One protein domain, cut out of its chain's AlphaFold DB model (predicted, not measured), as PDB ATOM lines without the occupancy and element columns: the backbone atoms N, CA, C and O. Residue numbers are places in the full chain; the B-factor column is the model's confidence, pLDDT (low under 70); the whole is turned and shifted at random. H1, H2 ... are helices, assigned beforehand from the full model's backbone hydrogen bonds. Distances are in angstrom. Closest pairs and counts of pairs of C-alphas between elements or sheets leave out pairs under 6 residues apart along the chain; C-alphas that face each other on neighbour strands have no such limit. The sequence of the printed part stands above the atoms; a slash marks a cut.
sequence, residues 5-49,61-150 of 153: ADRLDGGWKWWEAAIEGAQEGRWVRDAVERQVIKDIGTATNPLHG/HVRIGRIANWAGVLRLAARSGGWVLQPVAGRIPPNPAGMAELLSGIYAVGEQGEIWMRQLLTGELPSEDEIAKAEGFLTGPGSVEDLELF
ATOM      1  N   ALA A   5      22.896 -43.445  14.155       93.94
ATOM      2  CA  ALA A   5      23.445 -42.207  13.614       93.94
ATOM      3  C   ALA A   5      23.811 -41.204  14.725       93.94
ATOM      4  O   ALA A   5      24.902 -40.640  14.688       93.94
ATOM      5  N   ASP A   6      22.960 -41.048  15.745       93.94
ATOM      6  CA  ASP A   6      23.237 -40.165  16.889       93.94
ATOM      7  C   ASP A   6      24.414 -40.668  17.738       93.94
ATOM      8  O   ASP A   6      25.208 -39.873  18.245       93.94
ATOM      9  N   ARG A   7      24.537 -41.993  17.905       94.44
ATOM     10  CA  ARG A   7      25.659 -42.619  18.624       94.44
ATOM     11  C   ARG A   7      26.972 -42.459  17.879       94.44
ATOM     12  O   ARG A   7      27.974 -42.156  18.510       94.44
ATOM     13  N   LEU A   8      26.957 -42.647  16.563       95.75
ATOM     14  CA  LEU A   8      28.133 -42.506  15.713       95.75
ATOM     15  C   LEU A   8      28.605 -41.049  15.650       95.75
ATOM     16  O   LEU A   8      29.792 -40.791  15.818       95.75
ATOM     17  N   ASP A   9      27.685 -40.101  15.456       95.31
ATOM     18  CA  ASP A   9      27.992 -38.663  15.464       95.31
ATOM     19  C   ASP A   9      28.546 -38.211  16.823       95.31
ATOM     20  O   ASP A   9      29.584 -37.551  16.889       95.31
ATOM     21  N   GLY A  10      27.906 -38.619  17.924       94.88
ATOM     22  CA  GLY A  10      28.421 -38.361  19.268       94.88
ATOM     23  C   GLY A  10      29.776 -39.032  19.515       94.88
ATOM     24  O   GLY A  10      30.662 -38.419  20.106       94.88
ATOM     25  N   GLY A  11      29.955 -40.259  19.019       95.19
ATOM     26  CA  GLY A  11      31.196 -41.021  19.111       95.19
ATOM     27  C   GLY A  11      32.371 -40.298  18.464       95.19
ATOM     28  O   GLY A  11      33.385 -40.089  19.129       95.19
ATOM     29  N   TRP A  12      32.199 -39.831  17.222       94.81
ATOM     30  CA  TRP A  12      33.189 -39.000  16.529       94.81
ATOM     31  C   TRP A  12      33.497 -37.723  17.306       94.81
ATOM     32  O   TRP A  12      34.654 -37.487  17.626       94.81
ATOM     33  N   LYS A  13      32.481 -36.945  17.700       95.62
ATOM     34  CA  LYS A  13      32.690 -35.671  18.413       95.62
ATOM     35  C   LYS A  13      33.477 -35.830  19.709       95.62
ATOM     36  O   LYS A  13      34.321 -35.000  20.029       95.62
ATOM     37  N   TRP A  14      33.174 -36.869  20.482       96.69
ATOM     38  CA  TRP A  14      33.845 -37.125  21.755       96.69
ATOM     39  C   TRP A  14      35.264 -37.652  21.560       96.69
ATOM     40  O   TRP A  14      36.167 -37.244  22.290       96.69
ATOM     41  N   TRP A  15      35.466 -38.510  20.558       94.25
ATOM     42  CA  TRP A  15      36.790 -38.981  20.172       94.25
ATOM     43  C   TRP A  15      37.670 -37.820  19.689       94.25
ATOM     44  O   TRP A  15      38.739 -37.599  20.253       94.25
ATOM     45  N   GLU A  16      37.188 -37.014  18.739       92.88
ATOM     46  CA  GLU A  16      37.893 -35.839  18.211       92.88
ATOM     47  C   GLU A  16      38.239 -34.843  19.321       92.88
ATOM     48  O   GLU A  16      39.382 -34.405  19.407       92.88
ATOM     49  N   ALA A  17      37.297 -34.539  20.221       94.62
ATOM     50  CA  ALA A  17      37.537 -33.611  21.325       94.62
ATOM     51  C   ALA A  17      38.653 -34.084  22.271       94.62
ATOM     52  O   ALA A  17      39.434 -33.263  22.759       94.62
ATOM     53  N   ALA A  18      38.744 -35.391  22.537       93.94
ATOM     54  CA  ALA A  18      39.812 -35.950  23.362       93.94
ATOM     55  C   ALA A  18      41.167 -35.928  22.636       93.94
ATOM     56  O   ALA A  18      42.181 -35.596  23.251       93.94
ATOM     57  N   ILE A  19      41.191 -36.226  21.330       91.75
ATOM     58  CA  ILE A  19      42.405 -36.120  20.510       91.75
ATOM     59  C   ILE A  19      42.891 -34.667  20.442       91.75
ATOM     60  O   ILE A  19      44.059 -34.404  20.722       91.75
ATOM     61  N   GLU A  20      42.006 -33.715  20.148       92.12
ATOM     62  CA  GLU A  20      42.311 -32.279  20.131       92.12
ATOM     63  C   GLU A  20      42.825 -31.818  21.501       92.12
ATOM     64  O   GLU A  20      43.864 -31.167  21.598       92.12
ATOM     65  N   GLY A  21      42.150 -32.229  22.581       91.50
ATOM     66  CA  GLY A  21      42.577 -31.947  23.949       91.50
ATOM     67  C   GLY A  21      43.992 -32.446  24.242       91.50
ATOM     68  O   GLY A  21      44.764 -31.743  24.900       91.50
ATOM     69  N   ALA A  22      44.367 -33.615  23.725       91.25
ATOM     70  CA  ALA A  22      45.722 -34.124  23.872       91.25
ATOM     71  C   ALA A  22      46.745 -33.370  23.012       91.25
ATOM     72  O   ALA A  22      47.809 -33.003  23.509       91.25
ATOM     73  N   GLN A  23      46.422 -33.088  21.749       89.94
ATOM     74  CA  GLN A  23      47.313 -32.387  20.816       89.94
ATOM     75  C   GLN A  23      47.581 -30.933  21.228       89.94
ATOM     76  O   GLN A  23      48.679 -30.422  21.015       89.94
ATOM     77  N   GLU A  24      46.614 -30.280  21.867       91.56
ATOM     78  CA  GLU A  24      46.764 -28.933  22.426       91.56
ATOM     79  C   GLU A  24      47.396 -28.918  23.829       91.56
ATOM     80  O   GLU A  24      47.574 -27.853  24.423       91.56
ATOM     81  N   GLY A  25      47.720 -30.086  24.393       90.69
ATOM     82  CA  GLY A  25      48.309 -30.212  25.728       90.69
ATOM     83  C   GLY A  25      47.338 -29.942  26.885       90.69
ATOM     84  O   GLY A  25      47.778 -29.806  28.027       90.69
ATOM     85  N   ARG A  26      46.024 -29.881  26.624       92.56
ATOM     86  CA  ARG A  26      44.973 -29.782  27.659       92.56
ATOM     87  C   ARG A  26      44.796 -31.093  28.428       92.56
ATOM     88  O   ARG A  26      44.407 -31.063  29.594       92.56
ATOM     89  N   TRP A  27      45.106 -32.221  27.795       93.38
ATOM     90  CA  TRP A  27      45.173 -33.540  28.416       93.38
ATOM     91  C   TRP A  27      46.526 -34.189  28.112       93.38
ATOM     92  O   TRP A  27      46.810 -34.587  26.988       93.38
ATOM     93  N   VAL A  28      47.378 -34.305  29.131       91.75
ATOM     94  CA  VAL A  28      48.652 -35.023  29.019       91.75
ATOM     95  C   VAL A  28      48.471 -36.405  29.615       91.75
ATOM     96  O   VAL A  28      48.245 -36.530  30.818       91.75
ATOM     97  N   ARG A  29      48.597 -37.430  28.771       91.88
ATOM     98  CA  ARG A  29      48.425 -38.817  29.197       91.88
ATOM     99  C   ARG A  29      49.479 -39.218  30.221       91.88
ATOM    100  O   ARG A  29      50.676 -38.973  30.019       91.88
ATOM    101  N   ASP A  30      49.064 -39.887  31.285       92.56
ATOM    102  CA  ASP A  30      49.989 -40.511  32.228       92.56
ATOM    103  C   ASP A  30      50.514 -41.872  31.709       92.56
ATOM    104  O   ASP A  30      50.277 -42.278  30.568       92.56
ATOM    105  N   ALA A  31      51.323 -42.570  32.512       92.19
ATOM    106  CA  ALA A  31      51.871 -43.872  32.121       92.19
ATOM    107  C   ALA A  31      50.792 -44.968  32.010       92.19
ATOM    108  O   ALA A  31      50.927 -45.874  31.187       92.19
ATOM    109  N   VAL A  32      49.732 -44.881  32.817       92.12
ATOM    110  CA  VAL A  32      48.625 -45.844  32.831       92.12
ATOM    111  C   VAL A  32      47.755 -45.639  31.598       92.12
ATOM    112  O   VAL A  32      47.498 -46.597  30.877       92.12
ATOM    113  N   GLU A  33      47.363 -44.402  31.301       93.88
ATOM    114  CA  GLU A  33      46.567 -44.043  30.124       93.88
ATOM    115  C   GLU A  33      47.273 -44.452  28.826       93.88
ATOM    116  O   GLU A  33      46.653 -45.059  27.949       93.88
ATOM    117  N   ARG A  34      48.588 -44.210  28.722       92.31
ATOM    118  CA  ARG A  34      49.395 -44.679  27.582       92.31
ATOM    119  C   ARG A  34      49.364 -46.198  27.434       92.31
ATOM    120  O   ARG A  34      49.216 -46.689  26.318       92.31
ATOM    121  N   GLN A  35      49.525 -46.939  28.531       91.88
ATOM    122  CA  GLN A  35      49.518 -48.401  28.479       91.88
ATOM    123  C   GLN A  35      48.130 -48.940  28.118       91.88
ATOM    124  O   GLN A  35      48.023 -49.826  27.279       91.88
ATOM    125  N   VAL A  36      47.066 -48.364  28.678       92.56
ATOM    126  CA  VAL A  36      45.691 -48.779  28.382       92.56
ATOM    127  C   VAL A  36      45.349 -48.572  26.907       92.56
ATOM    128  O   VAL A  36      44.718 -49.441  26.317       92.56
ATOM    129  N   ILE A  37      45.784 -47.472  26.286       90.88
ATOM    130  CA  ILE A  37      45.579 -47.248  24.844       90.88
ATOM    131  C   ILE A  37      46.223 -48.367  24.011       90.88
ATOM    132  O   ILE A  37      45.569 -48.914  23.123       90.88
ATOM    133  N   LYS A  38      47.454 -48.768  24.353       89.12
ATOM    134  CA  LYS A  38      48.155 -49.886  23.694       89.12
ATOM    135  C   LYS A  38      47.436 -51.216  23.888       89.12
ATOM    136  O   LYS A  38      47.294 -52.006  22.952       89.12
ATOM    137  N   ASP A  39      46.964 -51.463  25.105       90.25
ATOM    138  CA  ASP A  39      46.263 -52.696  25.453       90.25
ATOM    139  C   ASP A  39      44.912 -52.788  24.728       90.25
ATOM    140  O   ASP A  39      44.549 -53.865  24.253       90.25
ATOM    141  N   ILE A  40      44.192 -51.667  24.581       89.75
ATOM    142  CA  ILE A  40      42.955 -51.592  23.791       89.75
ATOM    143  C   ILE A  40      43.244 -51.958  22.337       89.75
ATOM    144  O   ILE A  40      42.608 -52.875  21.825       89.75
ATOM    145  N   GLY A  41      44.221 -51.297  21.701       85.06
ATOM    146  CA  GLY A  41      44.594 -51.587  20.314       85.06
ATOM    147  C   GLY A  41      45.002 -53.050  20.121       85.06
ATOM    148  O   GLY A  41      44.539 -53.719  19.201       85.06
ATOM    149  N   THR A  42      45.787 -53.604  21.047       85.81
ATOM    150  CA  THR A  42      46.198 -55.019  21.012       85.81
ATOM    151  C   THR A  42      45.024 -55.982  21.187       85.81
ATOM    152  O   THR A  42      45.013 -57.054  20.585       85.81
ATOM    153  N   ALA A  43      44.030 -55.638  22.005       86.00
ATOM    154  CA  ALA A  43      42.868 -56.488  22.245       86.00
ATOM    155  C   ALA A  43      41.856 -56.476  21.084       86.00
ATOM    156  O   ALA A  43      41.037 -57.395  20.982       86.00
ATOM    157  N   THR A  44      41.890 -55.460  20.217       81.62
ATOM    158  CA  THR A  44      40.902 -55.269  19.142       81.62
ATOM    159  C   THR A  44      41.462 -55.512  17.735       81.62
ATOM    160  O   THR A  44      40.749 -56.083  16.910       81.62
ATOM    161  N   ASN A  45      42.738 -55.205  17.473       71.19
ATOM    162  CA  ASN A  45      43.432 -55.417  16.187       71.19
ATOM    163  C   ASN A  45      43.467 -56.888  15.682       71.19
ATOM    164  O   ASN A  45      43.225 -57.121  14.494       71.19
ATOM    165  N   PRO A  46      43.643 -57.934  16.529       60.94
ATOM    166  CA  PRO A  46      43.702 -59.330  16.070       60.94
ATOM    167  C   PRO A  46      42.466 -59.796  15.291       60.94
ATOM    168  O   PRO A  46      42.493 -60.841  14.643       60.94
ATOM    169  N   LEU A  47      41.365 -59.050  15.372       63.16
ATOM    170  CA  LEU A  47      40.085 -59.454  14.829       63.16
ATOM    171  C   LEU A  47      39.930 -59.165  13.330       63.16
ATOM    172  O   LEU A  47      39.150 -59.870  12.693       63.16
ATOM    173  N   HIS A  48      40.661 -58.215  12.738       68.38
ATOM    174  CA  HIS A  48      40.416 -57.761  11.352       68.38
ATOM    175  C   HIS A  48      41.256 -58.492  10.293       68.38
ATOM    176  O   HIS A  48      40.955 -58.436   9.099       68.38
ATOM    177  N   GLY A  49      42.296 -59.221  10.715       67.50
ATOM    178  CA  GLY A  49      43.145 -60.017   9.820       67.50
ATOM    179  C   GLY A  49      43.860 -59.196   8.739       67.50
ATOM    180  O   GLY A  49      44.178 -59.739   7.685       67.50
ATOM    181  N   HIS A  61      27.401 -62.593  11.958       92.88
ATOM    182  CA  HIS A  61      27.876 -62.973  13.290       92.88
ATOM    183  C   HIS A  61      29.314 -62.515  13.549       92.88
ATOM    184  O   HIS A  61      29.623 -62.037  14.638       92.88
ATOM    185  N   VAL A  62      30.188 -62.646  12.548       91.69
ATOM    186  CA  VAL A  62      31.593 -62.243  12.659       91.69
ATOM    187  C   VAL A  62      31.694 -60.723  12.707       91.69
ATOM    188  O   VAL A  62      32.274 -60.196  13.650       91.69
ATOM    189  N   ARG A  63      31.083 -60.016  11.751       93.12
ATOM    190  CA  ARG A  63      31.141 -58.546  11.661       93.12
ATOM    191  C   ARG A  63      30.620 -57.874  12.931       93.12
ATOM    192  O   ARG A  63      31.331 -57.098  13.565       93.12
ATOM    193  N   ILE A  64      29.419 -58.258  13.367       94.62
ATOM    194  CA  ILE A  64      28.795 -57.722  14.585       94.62
ATOM    195  C   ILE A  64      29.587 -58.147  15.826       94.62
ATOM    196  O   ILE A  64      29.760 -57.346  16.741       94.62
ATOM    197  N   GLY A  65      30.115 -59.376  15.857       92.62
ATOM    198  CA  GLY A  65      30.954 -59.862  16.953       92.62
ATOM    199  C   GLY A  65      32.221 -59.029  17.154       92.62
ATOM    200  O   GLY A  65      32.578 -58.735  18.293       92.62
ATOM    201  N   ARG A  66      32.865 -58.584  16.068       91.31
ATOM    202  CA  ARG A  66      34.031 -57.690  16.148       91.31
ATOM    203  C   ARG A  66      33.670 -56.324  16.714       91.31
ATOM    204  O   ARG A  66      34.349 -55.856  17.621       91.31
ATOM    205  N   ILE A  67      32.581 -55.720  16.237       93.25
ATOM    206  CA  ILE A  67      32.091 -54.430  16.750       93.25
ATOM    207  C   ILE A  67      31.742 -54.560  18.241       93.25
ATOM    208  O   ILE A  67      32.203 -53.767  19.058       93.25
ATOM    209  N   ALA A  68      31.006 -55.608  18.621       94.25
ATOM    210  CA  ALA A  68      30.624 -55.867  20.009       94.25
ATOM    211  C   ALA A  68      31.832 -56.117  20.933       94.25
ATOM    212  O   ALA A  68      31.790 -55.764  22.110       94.25
ATOM    213  N   ASN A  69      32.931 -56.688  20.422       92.81
ATOM    214  CA  ASN A  69      34.143 -56.910  21.216       92.81
ATOM    215  C   ASN A  69      34.721 -55.600  21.776       92.81
ATOM    216  O   ASN A  69      35.171 -55.573  22.924       92.81
ATOM    217  N   TRP A  70      34.640 -54.502  21.018       93.81
ATOM    218  CA  TRP A  70      35.082 -53.188  21.490       93.81
ATOM    219  C   TRP A  70      34.360 -52.764  22.770       93.81
ATOM    220  O   TRP A  70      35.011 -52.302  23.702       93.81
ATOM    221  N   ALA A  71      33.046 -52.990  22.884       95.19
ATOM    222  CA  ALA A  71      32.313 -52.672  24.110       95.19
ATOM    223  C   ALA A  71      32.849 -53.432  25.330       95.19
ATOM    224  O   ALA A  71      32.949 -52.863  26.420       95.19
ATOM    225  N   GLY A  72      33.203 -54.709  25.164       93.56
ATOM    226  CA  GLY A  72      33.806 -55.517  26.223       93.56
ATOM    227  C   GLY A  72      35.168 -54.975  26.662       93.56
ATOM    228  O   GLY A  72      35.378 -54.736  27.853       93.56
ATOM    229  N   VAL A  73      36.059 -54.726  25.699       94.19
ATOM    230  CA  VAL A  73      37.410 -54.188  25.940       94.19
ATOM    231  C   VAL A  73      37.342 -52.824  26.632       94.19
ATOM    232  O   VAL A  73      37.990 -52.614  27.657       94.19
ATOM    233  N   LEU A  74      36.498 -51.918  26.140       95.94
ATOM    234  CA  LEU A  74      36.374 -50.559  26.670       95.94
ATOM    235  C   LEU A  74      35.740 -50.531  28.062       95.94
ATOM    236  O   LEU A  74      36.171 -49.750  28.906       95.94
ATOM    237  N   ARG A  75      34.773 -51.414  28.358       96.75
ATOM    238  CA  ARG A  75      34.238 -51.558  29.726       96.75
ATOM    239  C   ARG A  75      35.297 -52.040  30.707       96.75
ATOM    240  O   ARG A  75      35.289 -51.604  31.858       96.75
ATOM    241  N   LEU A  76      36.183 -52.941  30.286       95.62
ATOM    242  CA  LEU A  76      37.285 -53.409  31.125       95.62
ATOM    243  C   LEU A  76      38.319 -52.303  31.351       95.62
ATOM    244  O   LEU A  76      38.678 -52.064  32.500       95.62
ATOM    245  N   ALA A  77      38.714 -51.590  30.293       95.50
ATOM    246  CA  ALA A  77      39.618 -50.445  30.378       95.50
ATOM    247  C   ALA A  77      39.061 -49.334  31.285       95.50
ATOM    248  O   ALA A  77      39.739 -48.866  32.196       95.50
ATOM    249  N   ALA A  78      37.791 -48.964  31.100       96.75
ATOM    250  CA  ALA A  78      37.107 -47.981  31.936       96.75
ATOM    251  C   ALA A  78      37.143 -48.367  33.421       96.75
ATOM    252  O   ALA A  78      37.496 -47.562  34.279       96.75
ATOM    253  N   ARG A  79      36.837 -49.634  33.731       95.56
ATOM    254  CA  ARG A  79      36.850 -50.137  35.110       95.56
ATOM    255  C   ARG A  79      38.248 -50.181  35.715       95.56
ATOM    256  O   ARG A  79      38.373 -49.881  36.898       95.56
ATOM    257  N   SER A  80      39.270 -50.568  34.952       92.25
ATOM    258  CA  SER A  80      40.637 -50.674  35.475       92.25
ATOM    259  C   SER A  80      41.255 -49.308  35.778       92.25
ATOM    260  O   SER A  80      41.975 -49.193  36.766       92.25
ATOM    261  N   GLY A  81      40.941 -48.277  34.990       91.56
ATOM    262  CA  GLY A  81      41.407 -46.907  35.234       91.56
ATOM    263  C   GLY A  81      40.464 -46.024  36.049       91.56
ATOM    264  O   GLY A  81      40.770 -44.859  36.278       91.56
ATOM    265  N   GLY A  82      39.316 -46.545  36.496       95.19
ATOM    266  CA  GLY A  82      38.338 -45.770  37.268       95.19
ATOM    267  C   GLY A  82      37.601 -44.695  36.458       95.19
ATOM    268  O   GLY A  82      37.050 -43.762  37.041       95.19
ATOM    269  N   TRP A  83      37.569 -44.818  35.129       96.31
ATOM    270  CA  TRP A  83      36.857 -43.904  34.238       96.31
ATOM    271  C   TRP A  83      35.384 -44.298  34.114       96.31
ATOM    272  O   TRP A  83      35.035 -45.468  33.944       96.31
ATOM    273  N   VAL A  84      34.498 -43.308  34.180       96.19
ATOM    274  CA  VAL A  84      33.054 -43.524  34.046       96.19
ATOM    275  C   VAL A  84      32.656 -43.312  32.592       96.19
ATOM    276  O   VAL A  84      32.731 -42.191  32.096       96.19
ATOM    277  N   LEU A  85      32.206 -44.379  31.926       96.62
ATOM    278  CA  LEU A  85      31.660 -44.295  30.571       96.62
ATOM    279  C   LEU A  85      30.336 -43.529  30.579       96.62
ATOM    280  O   LEU A  85      29.448 -43.808  31.390       96.62
ATOM    281  N   GLN A  86      30.205 -42.577  29.663       95.38
ATOM    282  CA  GLN A  86      29.041 -41.711  29.543       95.38
ATOM    283  C   GLN A  86      28.329 -41.936  28.206       95.38
ATOM    284  O   GLN A  86      28.974 -42.213  27.197       95.38
ATOM    285  N   PRO A  87      26.994 -41.792  28.158       94.12
ATOM    286  CA  PRO A  87      26.283 -41.798  26.889       94.12
ATOM    287  C   PRO A  87      26.609 -40.517  26.111       94.12
ATOM    288  O   PRO A  87      26.499 -39.419  26.656       94.12
ATOM    289  N   VAL A  88      26.975 -40.664  24.838       95.12
ATOM    290  CA  VAL A  88      27.461 -39.556  23.992       95.12
ATOM    291  C   VAL A  88      26.408 -39.010  23.025       95.12
ATOM    292  O   VAL A  88      26.489 -37.855  22.610       95.12
ATOM    293  N   ALA A  89      25.391 -39.807  22.682       93.62
ATOM    294  CA  ALA A  89      24.362 -39.428  21.715       93.62
ATOM    295  C   ALA A  89      23.621 -38.152  22.153       93.62
ATOM    296  O   ALA A  89      23.058 -38.082  23.251       93.62
ATOM    297  N   GLY A  90      23.639 -37.129  21.292       90.94
ATOM    298  CA  GLY A  90      23.015 -35.828  21.554       90.94
ATOM    299  C   GLY A  90      23.687 -34.992  22.652       90.94
ATOM    300  O   GLY A  90      23.093 -34.011  23.105       90.94
ATOM    301  N   ARG A  91      24.898 -35.354  23.101       93.56
ATOM    302  CA  ARG A  91      25.641 -34.624  24.139       93.56
ATOM    303  C   ARG A  91      26.912 -33.997  23.594       93.56
ATOM    304  O   ARG A  91      27.606 -34.570  22.761       93.56
ATOM    305  N   ILE A  92      27.231 -32.825  24.126       92.31
ATOM    306  CA  ILE A  92      28.473 -32.116  23.823       92.31
ATOM    307  C   ILE A  92      29.583 -32.700  24.711       92.31
ATOM    308  O   ILE A  92      29.337 -32.867  25.911       92.31
ATOM    309  N   PRO A  93      30.768 -33.019  24.158       92.19
ATOM    310  CA  PRO A  93      31.885 -33.489  24.962       92.19
ATOM    311  C   PRO A  93      32.334 -32.412  25.966       92.19
ATOM    312  O   PRO A  93      32.360 -31.224  25.628       92.19
ATOM    313  N   PRO A  94      32.685 -32.799  27.203       90.81
ATOM    314  CA  PRO A  94      33.343 -31.916  28.160       90.81
ATOM    315  C   PRO A  94      34.616 -31.268  27.594       90.81
ATOM    316  O   PRO A  94      35.307 -31.848  26.761       90.81
ATOM    317  N   ASN A  95      34.949 -30.069  28.078       87.00
ATOM    318  CA  ASN A  95      36.230 -29.416  27.807       87.00
ATOM    319  C   ASN A  95      36.879 -29.011  29.148       87.00
ATOM    320  O   ASN A  95      36.301 -28.173  29.848       87.00
ATOM    321  N   PRO A  96      38.040 -29.583  29.525       86.88
ATOM    322  CA  PRO A  96      38.861 -30.512  28.738       86.88
ATOM    323  C   PRO A  96      38.246 -31.916  28.620       86.88
ATOM    324  O   PRO A  96      37.574 -32.376  29.541       86.88
ATOM    325  N   ALA A  97      38.495 -32.575  27.486       93.19
ATOM    326  CA  ALA A  97      38.184 -33.984  27.256       93.19
ATOM    327  C   ALA A  97      39.443 -34.825  27.506       93.19
ATOM    328  O   ALA A  97      40.529 -34.452  27.055       93.19
ATOM    329  N   GLY A  98      39.298 -35.936  28.227       94.06
ATOM    330  CA  GLY A  98      40.393 -36.844  28.553       94.06
ATOM    331  C   GLY A  98      40.057 -38.302  28.260       94.06
ATOM    332  O   GLY A  98      39.248 -38.618  27.386       94.06
ATOM    333  N   MET A  99      40.664 -39.215  29.021       95.56
ATOM    334  CA  MET A  99      40.503 -40.656  28.812       95.56
ATOM    335  C   MET A  99      39.048 -41.122  28.931       95.56
ATOM    336  O   MET A  99      38.600 -41.955  28.148       95.56
ATOM    337  N   ALA A 100      38.279 -40.581  29.881       96.12
ATOM    338  CA  ALA A 100      36.877 -40.959  30.047       96.12
ATOM    339  C   ALA A 100      36.038 -40.574  28.820       96.12
ATOM    340  O   ALA A 100      35.223 -41.375  28.357       96.12
ATOM    341  N   GLU A 101      36.259 -39.381  28.270       96.56
ATOM    342  CA  GLU A 101      35.574 -38.889  27.076       96.56
ATOM    343  C   GLU A 101      35.978 -39.690  25.835       96.56
ATOM    344  O   GLU A 101      35.101 -40.128  25.088       96.56
ATOM    345  N   LEU A 102      37.276 -39.972  25.678       96.12
ATOM    346  CA  LEU A 102      37.799 -40.820  24.606       96.12
ATOM    347  C   LEU A 102      37.134 -42.202  24.618       96.12
ATOM    348  O   LEU A 102      36.564 -42.639  23.618       96.12
ATOM    349  N   LEU A 103      37.176 -42.885  25.767       96.94
ATOM    350  CA  LEU A 103      36.595 -44.218  25.917       96.94
ATOM    351  C   LEU A 103      35.079 -44.198  25.711       96.94
ATOM    352  O   LEU A 103      34.545 -45.124  25.107       96.94
ATOM    353  N   SER A 104      34.388 -43.153  26.177       97.31
ATOM    354  CA  SER A 104      32.939 -42.996  25.998       97.31
ATOM    355  C   SER A 104      32.559 -42.852  24.524       97.31
ATOM    356  O   SER A 104      31.607 -43.497  24.080       97.31
ATOM    357  N   GLY A 105      33.325 -42.065  23.759       96.44
ATOM    358  CA  GLY A 105      33.113 -41.890  22.321       96.44
ATOM    359  C   GLY A 105      33.216 -43.208  21.557       96.44
ATOM    360  O   GLY A 105      32.311 -43.569  20.805       96.44
ATOM    361  N   ILE A 106      34.270 -43.982  21.821       95.88
ATOM    362  CA  ILE A 106      34.480 -45.281  21.166       95.88
ATOM    363  C   ILE A 106      33.438 -46.308  21.640       95.88
ATOM    364  O   ILE A 106      32.881 -47.071  20.845       95.88
ATOM    365  N   TYR A 107      33.142 -46.316  22.943       96.88
ATOM    366  CA  TYR A 107      32.231 -47.281  23.556       96.88
ATOM    367  C   TYR A 107      30.824 -47.187  22.976       96.88
ATOM    368  O   TYR A 107      30.191 -48.220  22.788       96.88
ATOM    369  N   ALA A 108      30.352 -45.990  22.624       96.88
ATOM    370  CA  ALA A 108      29.031 -45.804  22.029       96.88
ATOM    371  C   ALA A 108      28.827 -46.610  20.732       96.88
ATOM    372  O   ALA A 108      27.740 -47.141  20.496       96.88
ATOM    373  N   VAL A 109      29.875 -46.743  19.910       96.25
ATOM    374  CA  VAL A 109      29.842 -47.550  18.679       96.25
ATOM    375  C   VAL A 109      29.969 -49.040  19.004       96.25
ATOM    376  O   VAL A 109      29.221 -49.855  18.462       96.25
ATOM    377  N   GLY A 110      30.846 -49.410  19.941       95.12
ATOM    378  CA  GLY A 110      30.962 -50.800  20.393       95.12
ATOM    379  C   GLY A 110      29.665 -51.337  21.019       95.12
ATOM    380  O   GLY A 110      29.259 -52.467  20.747       95.12
ATOM    381  N   GLU A 111      28.985 -50.528  21.838       96.56
ATOM    382  CA  GLU A 111      27.736 -50.884  22.527       96.56
ATOM    383  C   GLU A 111      26.602 -51.140  21.529       96.56
ATOM    384  O   GLU A 111      25.794 -52.057  21.716       96.56
ATOM    385  N   GLN A 112      26.579 -50.395  20.420       96.38
ATOM    386  CA  GLN A 112      25.671 -50.684  19.316       96.38
ATOM    387  C   GLN A 112      25.875 -52.110  18.774       96.38
ATOM    388  O   GLN A 112      24.890 -52.796  18.495       96.38
ATOM    389  N   GLY A 113      27.117 -52.593  18.697       95.50
ATOM    390  CA  GLY A 113      27.421 -53.977  18.324       95.50
ATOM    391  C   GLY A 113      26.744 -55.007  19.232       95.50
ATOM    392  O   GLY A 113      26.191 -55.992  18.747       95.50
ATOM    393  N   GLU A 114      26.702 -54.775  20.546       96.19
ATOM    394  CA  GLU A 114      26.006 -55.667  21.490       96.19
ATOM    395  C   GLU A 114      24.478 -55.631  21.329       96.19
ATOM    396  O   GLU A 114      23.786 -56.620  21.596       96.19
ATOM    397  N   ILE A 115      23.924 -54.491  20.914       96.00
ATOM    398  CA  ILE A 115      22.498 -54.361  20.588       96.00
ATOM    399  C   ILE A 115      22.185 -55.149  19.314       96.00
ATOM    400  O   ILE A 115      21.274 -55.979  19.329       96.00
ATOM    401  N   TRP A 116      22.977 -54.964  18.258       96.75
ATOM    402  CA  TRP A 116      22.832 -55.711  17.009       96.75
ATOM    403  C   TRP A 116      23.027 -57.213  17.202       96.75
ATOM    404  O   TRP A 116      22.300 -57.999  16.606       96.75
ATOM    405  N   MET A 117      23.939 -57.641  18.079       96.00
ATOM    406  CA  MET A 117      24.115 -59.063  18.386       96.00
ATOM    407  C   MET A 117      22.851 -59.657  19.021       96.00
ATOM    408  O   MET A 117      22.432 -60.752  18.661       96.00
ATOM    409  N   ARG A 118      22.195 -58.925  19.932       96.06
ATOM    410  CA  ARG A 118      20.914 -59.357  20.519       96.06
ATOM    411  C   ARG A 118      19.794 -59.435  19.480       96.06
ATOM    412  O   ARG A 118      19.019 -60.383  19.525       96.06
ATOM    413  N   GLN A 119      19.738 -58.484  18.549       94.94
ATOM    414  CA  GLN A 119      18.781 -58.481  17.433       94.94
ATOM    415  C   GLN A 119      19.025 -59.637  16.454       94.94
ATOM    416  O   GLN A 119      18.086 -60.319  16.040       94.94
ATOM    417  N   LEU A 120      20.292 -59.937  16.158       94.12
ATOM    418  CA  LEU A 120      20.671 -61.057  15.302       94.12
ATOM    419  C   LEU A 120      20.194 -62.393  15.882       94.12
ATOM    420  O   LEU A 120      19.675 -63.233  15.151       94.12
ATOM    421  N   LEU A 121      20.303 -62.568  17.204       91.81
ATOM    422  CA  LEU A 121      19.798 -63.756  17.903       91.81
ATOM    423  C   LEU A 121      18.272 -63.912  17.802       91.81
ATOM    424  O   LEU A 121      17.769 -65.028  17.920       91.81
ATOM    425  N   THR A 122      17.536 -62.824  17.561       94.38
ATOM    426  CA  THR A 122      16.087 -62.843  17.305       94.38
ATOM    427  C   THR A 122      15.732 -62.884  15.814       94.38
ATOM    428  O   THR A 122      14.554 -62.853  15.473       94.38
ATOM    429  N   GLY A 123      16.725 -62.994  14.924       92.69
ATOM    430  CA  GLY A 123      16.540 -63.063  13.471       92.69
ATOM    431  C   GLY A 123      16.415 -61.706  12.772       92.69
ATOM    432  O   GLY A 123      16.105 -61.667  11.582       92.69
ATOM    433  N   GLU A 124      16.660 -60.602  13.479       93.38
ATOM    434  CA  GLU A 124      16.665 -59.253  12.911       93.38
ATOM    435  C   GLU A 124      18.075 -58.886  12.442       93.38
ATOM    436  O   GLU A 124      19.052 -59.049  13.175       93.38
ATOM    437  N   LEU A 125      18.188 -58.383  11.213       91.12
ATOM    438  CA  LEU A 125      19.458 -57.917  10.665       91.12
ATOM    439  C   LEU A 125      19.582 -56.396  10.819       91.12
ATOM    440  O   LEU A 125      18.616 -55.684  10.531       91.12
ATOM    441  N   PRO A 126      20.757 -55.888  11.228       91.62
ATOM    442  CA  PRO A 126      21.034 -54.461  11.181       91.62
ATOM    443  C   PRO A 126      21.144 -53.967   9.735       91.62
ATOM    444  O   PRO A 126      21.271 -54.746   8.789       91.62
ATOM    445  N   SER A 127      21.123 -52.648   9.564       94.06
ATOM    446  CA  SER A 127      21.392 -52.038   8.264       94.06
ATOM    447  C   SER A 127      22.855 -52.250   7.859       94.06
ATOM    448  O   SER A 127      23.773 -52.000   8.639       94.06
ATOM    449  N   GLU A 128      23.076 -52.656   6.608       95.25
ATOM    450  CA  GLU A 128      24.418 -52.795   6.022       95.25
ATOM    451  C   GLU A 128      25.208 -51.481   6.062       95.25
ATOM    452  O   GLU A 128      26.389 -51.482   6.402       95.25
ATOM    453  N   ASP A 129      24.548 -50.354   5.787       95.25
ATOM    454  CA  ASP A 129      25.165 -49.024   5.850       95.25
ATOM    455  C   ASP A 129      25.623 -48.674   7.274       95.25
ATOM    456  O   ASP A 129      26.705 -48.121   7.470       95.25
ATOM    457  N   GLU A 130      24.833 -49.037   8.284       95.81
ATOM    458  CA  GLU A 130      25.184 -48.771   9.679       95.81
ATOM    459  C   GLU A 130      26.391 -49.602  10.124       95.81
ATOM    460  O   GLU A 130      27.293 -49.100  10.797       95.81
ATOM    461  N   ILE A 131      26.448 -50.859   9.691       95.75
ATOM    462  CA  ILE A 131      27.551 -51.763  10.016       95.75
ATOM    463  C   ILE A 131      28.829 -51.309   9.320       95.75
ATOM    464  O   ILE A 131      29.863 -51.205   9.975       95.75
ATOM    465  N   ALA A 132      28.759 -50.955   8.036       94.38
ATOM    466  CA  ALA A 132      29.904 -50.422   7.304       94.38
ATOM    467  C   ALA A 132      30.466 -49.149   7.961       94.38
ATOM    468  O   ALA A 132      31.682 -48.985   8.061       94.38
ATOM    469  N   LYS A 133      29.597 -48.263   8.466       95.44
ATOM    470  CA  LYS A 133      30.006 -47.061   9.208       95.44
ATOM    471  C   LYS A 133      30.664 -47.384  10.548       95.44
ATOM    472  O   LYS A 133      31.660 -46.753  10.890       95.44
ATOM    473  N   ALA A 134      30.136 -48.354  11.295       95.06
ATOM    474  CA  ALA A 134      30.750 -48.804  12.543       95.06
ATOM    475  C   ALA A 134      32.131 -49.436  12.302       95.06
ATOM    476  O   ALA A 134      33.078 -49.124  13.018       95.06
ATOM    477  N   GLU A 135      32.265 -50.274  11.269       93.44
ATOM    478  CA  GLU A 135      33.551 -50.849  10.855       93.44
ATOM    479  C   GLU A 135      34.539 -49.745  10.450       93.44
ATOM    480  O   GLU A 135      35.672 -49.734  10.919       93.44
ATOM    481  N   GLY A 136      34.100 -48.754   9.667       92.38
ATOM    482  CA  GLY A 136      34.932 -47.605   9.301       92.38
ATOM    483  C   GLY A 136      35.408 -46.782  10.505       92.38
ATOM    484  O   GLY A 136      36.575 -46.404  10.555       92.38
ATOM    485  N   PHE A 137      34.538 -46.546  11.493       92.94
ATOM    486  CA  PHE A 137      34.892 -45.836  12.730       92.94
ATOM    487  C   PHE A 137      35.909 -46.596  13.589       92.94
ATOM    488  O   PHE A 137      36.761 -45.980  14.222       92.94
ATOM    489  N   LEU A 138      35.811 -47.926  13.647       90.38
ATOM    490  CA  LEU A 138      36.636 -48.739  14.539       90.38
ATOM    491  C   LEU A 138      37.956 -49.195  13.905       90.38
ATOM    492  O   LEU A 138      38.909 -49.420  14.643       90.38
ATOM    493  N   THR A 139      37.994 -49.386  12.581       84.69
ATOM    494  CA  THR A 139      39.071 -50.136  11.898       84.69
ATOM    495  C   THR A 139      39.449 -49.563  10.525       84.69
ATOM    496  O   THR A 139      40.115 -50.218   9.723       84.69
ATOM    497  N   GLY A 140      38.931 -48.389  10.160       77.06
ATOM    498  CA  GLY A 140      39.311 -47.699   8.927       77.06
ATOM    499  C   GLY A 140      40.666 -46.982   9.040       77.06
ATOM    500  O   GLY A 140      41.196 -46.813  10.136       77.06
ATOM    501  N   PRO A 141      41.237 -46.490   7.933       65.19
ATOM    502  CA  PRO A 141      42.354 -45.549   8.001       65.19
ATOM    503  C   PRO A 141      41.952 -44.260   8.734       65.19
ATOM    504  O   PRO A 141      40.914 -43.672   8.426       65.19
ATOM    505  N   GLY A 142      42.780 -43.808   9.673       69.88
ATOM    506  CA  GLY A 142      42.501 -42.660  10.536       69.88
ATOM    507  C   GLY A 142      41.438 -42.933  11.605       69.88
ATOM    508  O   GLY A 142      40.840 -41.991  12.119       69.88
ATOM    509  N   SER A 143      41.167 -44.205  11.898       80.81
ATOM    510  CA  SER A 143      40.135 -44.628  12.845       80.81
ATOM    511  C   SER A 143      40.682 -44.839  14.257       80.81
ATOM    512  O   SER A 143      41.845 -44.568  14.555       80.81
ATOM    513  N   VAL A 144      39.846 -45.387  15.137       78.94
ATOM    514  CA  VAL A 144      40.254 -45.798  16.483       78.94
ATOM    515  C   VAL A 144      41.353 -46.870  16.471       78.94
ATOM    516  O   VAL A 144      42.108 -46.971  17.430       78.94
ATOM    517  N   GLU A 145      41.521 -47.664  15.418       77.94
ATOM    518  CA  GLU A 145      42.655 -48.598  15.351       77.94
ATOM    519  C   GLU A 145      44.008 -47.869  15.260       77.94
ATOM    520  O   GLU A 145      45.008 -48.335  15.806       77.94
ATOM    521  N   ASP A 146      44.013 -46.663  14.691       79.62
ATOM    522  CA  ASP A 146      45.182 -45.787  14.590       79.62
ATOM    523  C   ASP A 146      45.382 -44.921  15.847       79.62
ATOM    524  O   ASP A 146      46.173 -43.977  15.832       79.62
ATOM    525  N   LEU A 147      44.683 -45.223  16.953       80.19
ATOM    526  CA  LEU A 147      44.621 -44.390  18.160       80.19
ATOM    527  C   LEU A 147      46.001 -43.948  18.663       80.19
ATOM    528  O   LEU A 147      46.168 -42.795  19.050       80.19
ATOM    529  N   GLU A 148      46.997 -44.836  18.632       81.00
ATOM    530  CA  GLU A 148      48.366 -44.520  19.055       81.00
ATOM    531  C   GLU A 148      49.031 -43.424  18.213       81.00
ATOM    532  O   GLU A 148      49.807 -42.640  18.755       81.00
ATOM    533  N   LEU A 149      48.709 -43.329  16.920       82.19
ATOM    534  CA  LEU A 149      49.314 -42.370  15.991       82.19
ATOM    535  C   LEU A 149      48.851 -40.930  16.238       82.19
ATOM    536  O   LEU A 149      49.525 -39.990  15.818       82.19
ATOM    537  N   PHE A 150      47.716 -40.742  16.915       81.88
ATOM    538  CA  PHE A 150      47.130 -39.418  17.142       81.88
ATOM    539  C   PHE A 150      47.713 -38.665  18.334       81.88
ATOM    540  O   PHE A 150      47.470 -37.461  18.474       81.88
TER     541      PHE A 150
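AT A GLANCE: This is residues 5 to 49 and 61 to 150 of the 153 residues of an uncharacterized protein of Streptomyces sp. SM17 (UniProt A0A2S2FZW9). What shape do the helices make? The long helices H3 and H4 fold back on each other as a hairpin at the core; H1 packs on residues 99 to 109 of H4, H2 packs on H3, and the short H5 and H6 follow one another along one side. What is it made of? The 135 printed residues include six named helices, H1 to H6 in order, and no named strand: all helix. How large is it? It is compact, radius of gyration of the C-alphas 14.2 A, and only just elongated, spanning 46 by 31 by 28 A.

HOW THE PARTS SIT: What does the first helix touch? H1, residues 5 to 23, touches residues 99 to 109 alone of H4, residues 99 to 121, opposite ways at 25 degrees, a shallow tilt; the C-alphas of Gly 11 and Gly 105 are closest, 3.8 A. What follows? H2, residues 31 to 47, touches H3, residues 61 to 81, the closest C-alphas being those of Leu 47 and Arg 66, 6.4 A. H3, H4 and H5, residues 128 to 139, are an up-and-down bundle, each running against the one before; the hairpin H3 and H4 is closest at C-alphas 68 and 113, 4.1 A. H6, residues 144 to 150, touches H2, with C-alphas 41 and 145 closest, 6.1 A, and H5 only at the corner. Are the backbones complete? Every O i to N i+4 pair is within hydrogen-bond range in H1 and H5, but 11 of 13 in H2, 14 of 17 in H3, 18 of 19 in H4 and 0 of 3 in H6, where 3 of 4 O i to N i+3 pairs are.

IN THESE COORDINATES: Where are the ends? H1 begins at C-alpha 5, (23.445, -42.207, 13.614), and H6 ends at C-alpha 150, (47.130, -39.418, 17.142). How long are the longer helices? H1 measures 26.8 A, H2 26.1 A, H3 30.4 A and H4, kinked by 34 degrees near residue 106, 32.9 A.

THE WHOLE: Is anything missing? Residues 50 to 60 are not printed; C-alphas 49 and 61 are 15.9 A apart. Which link is long, and where is confidence low? Residues 82 to 98 make the long link from H3 to H4; pLDDT is under 70 at residues 46 to 49 and 141 to 142.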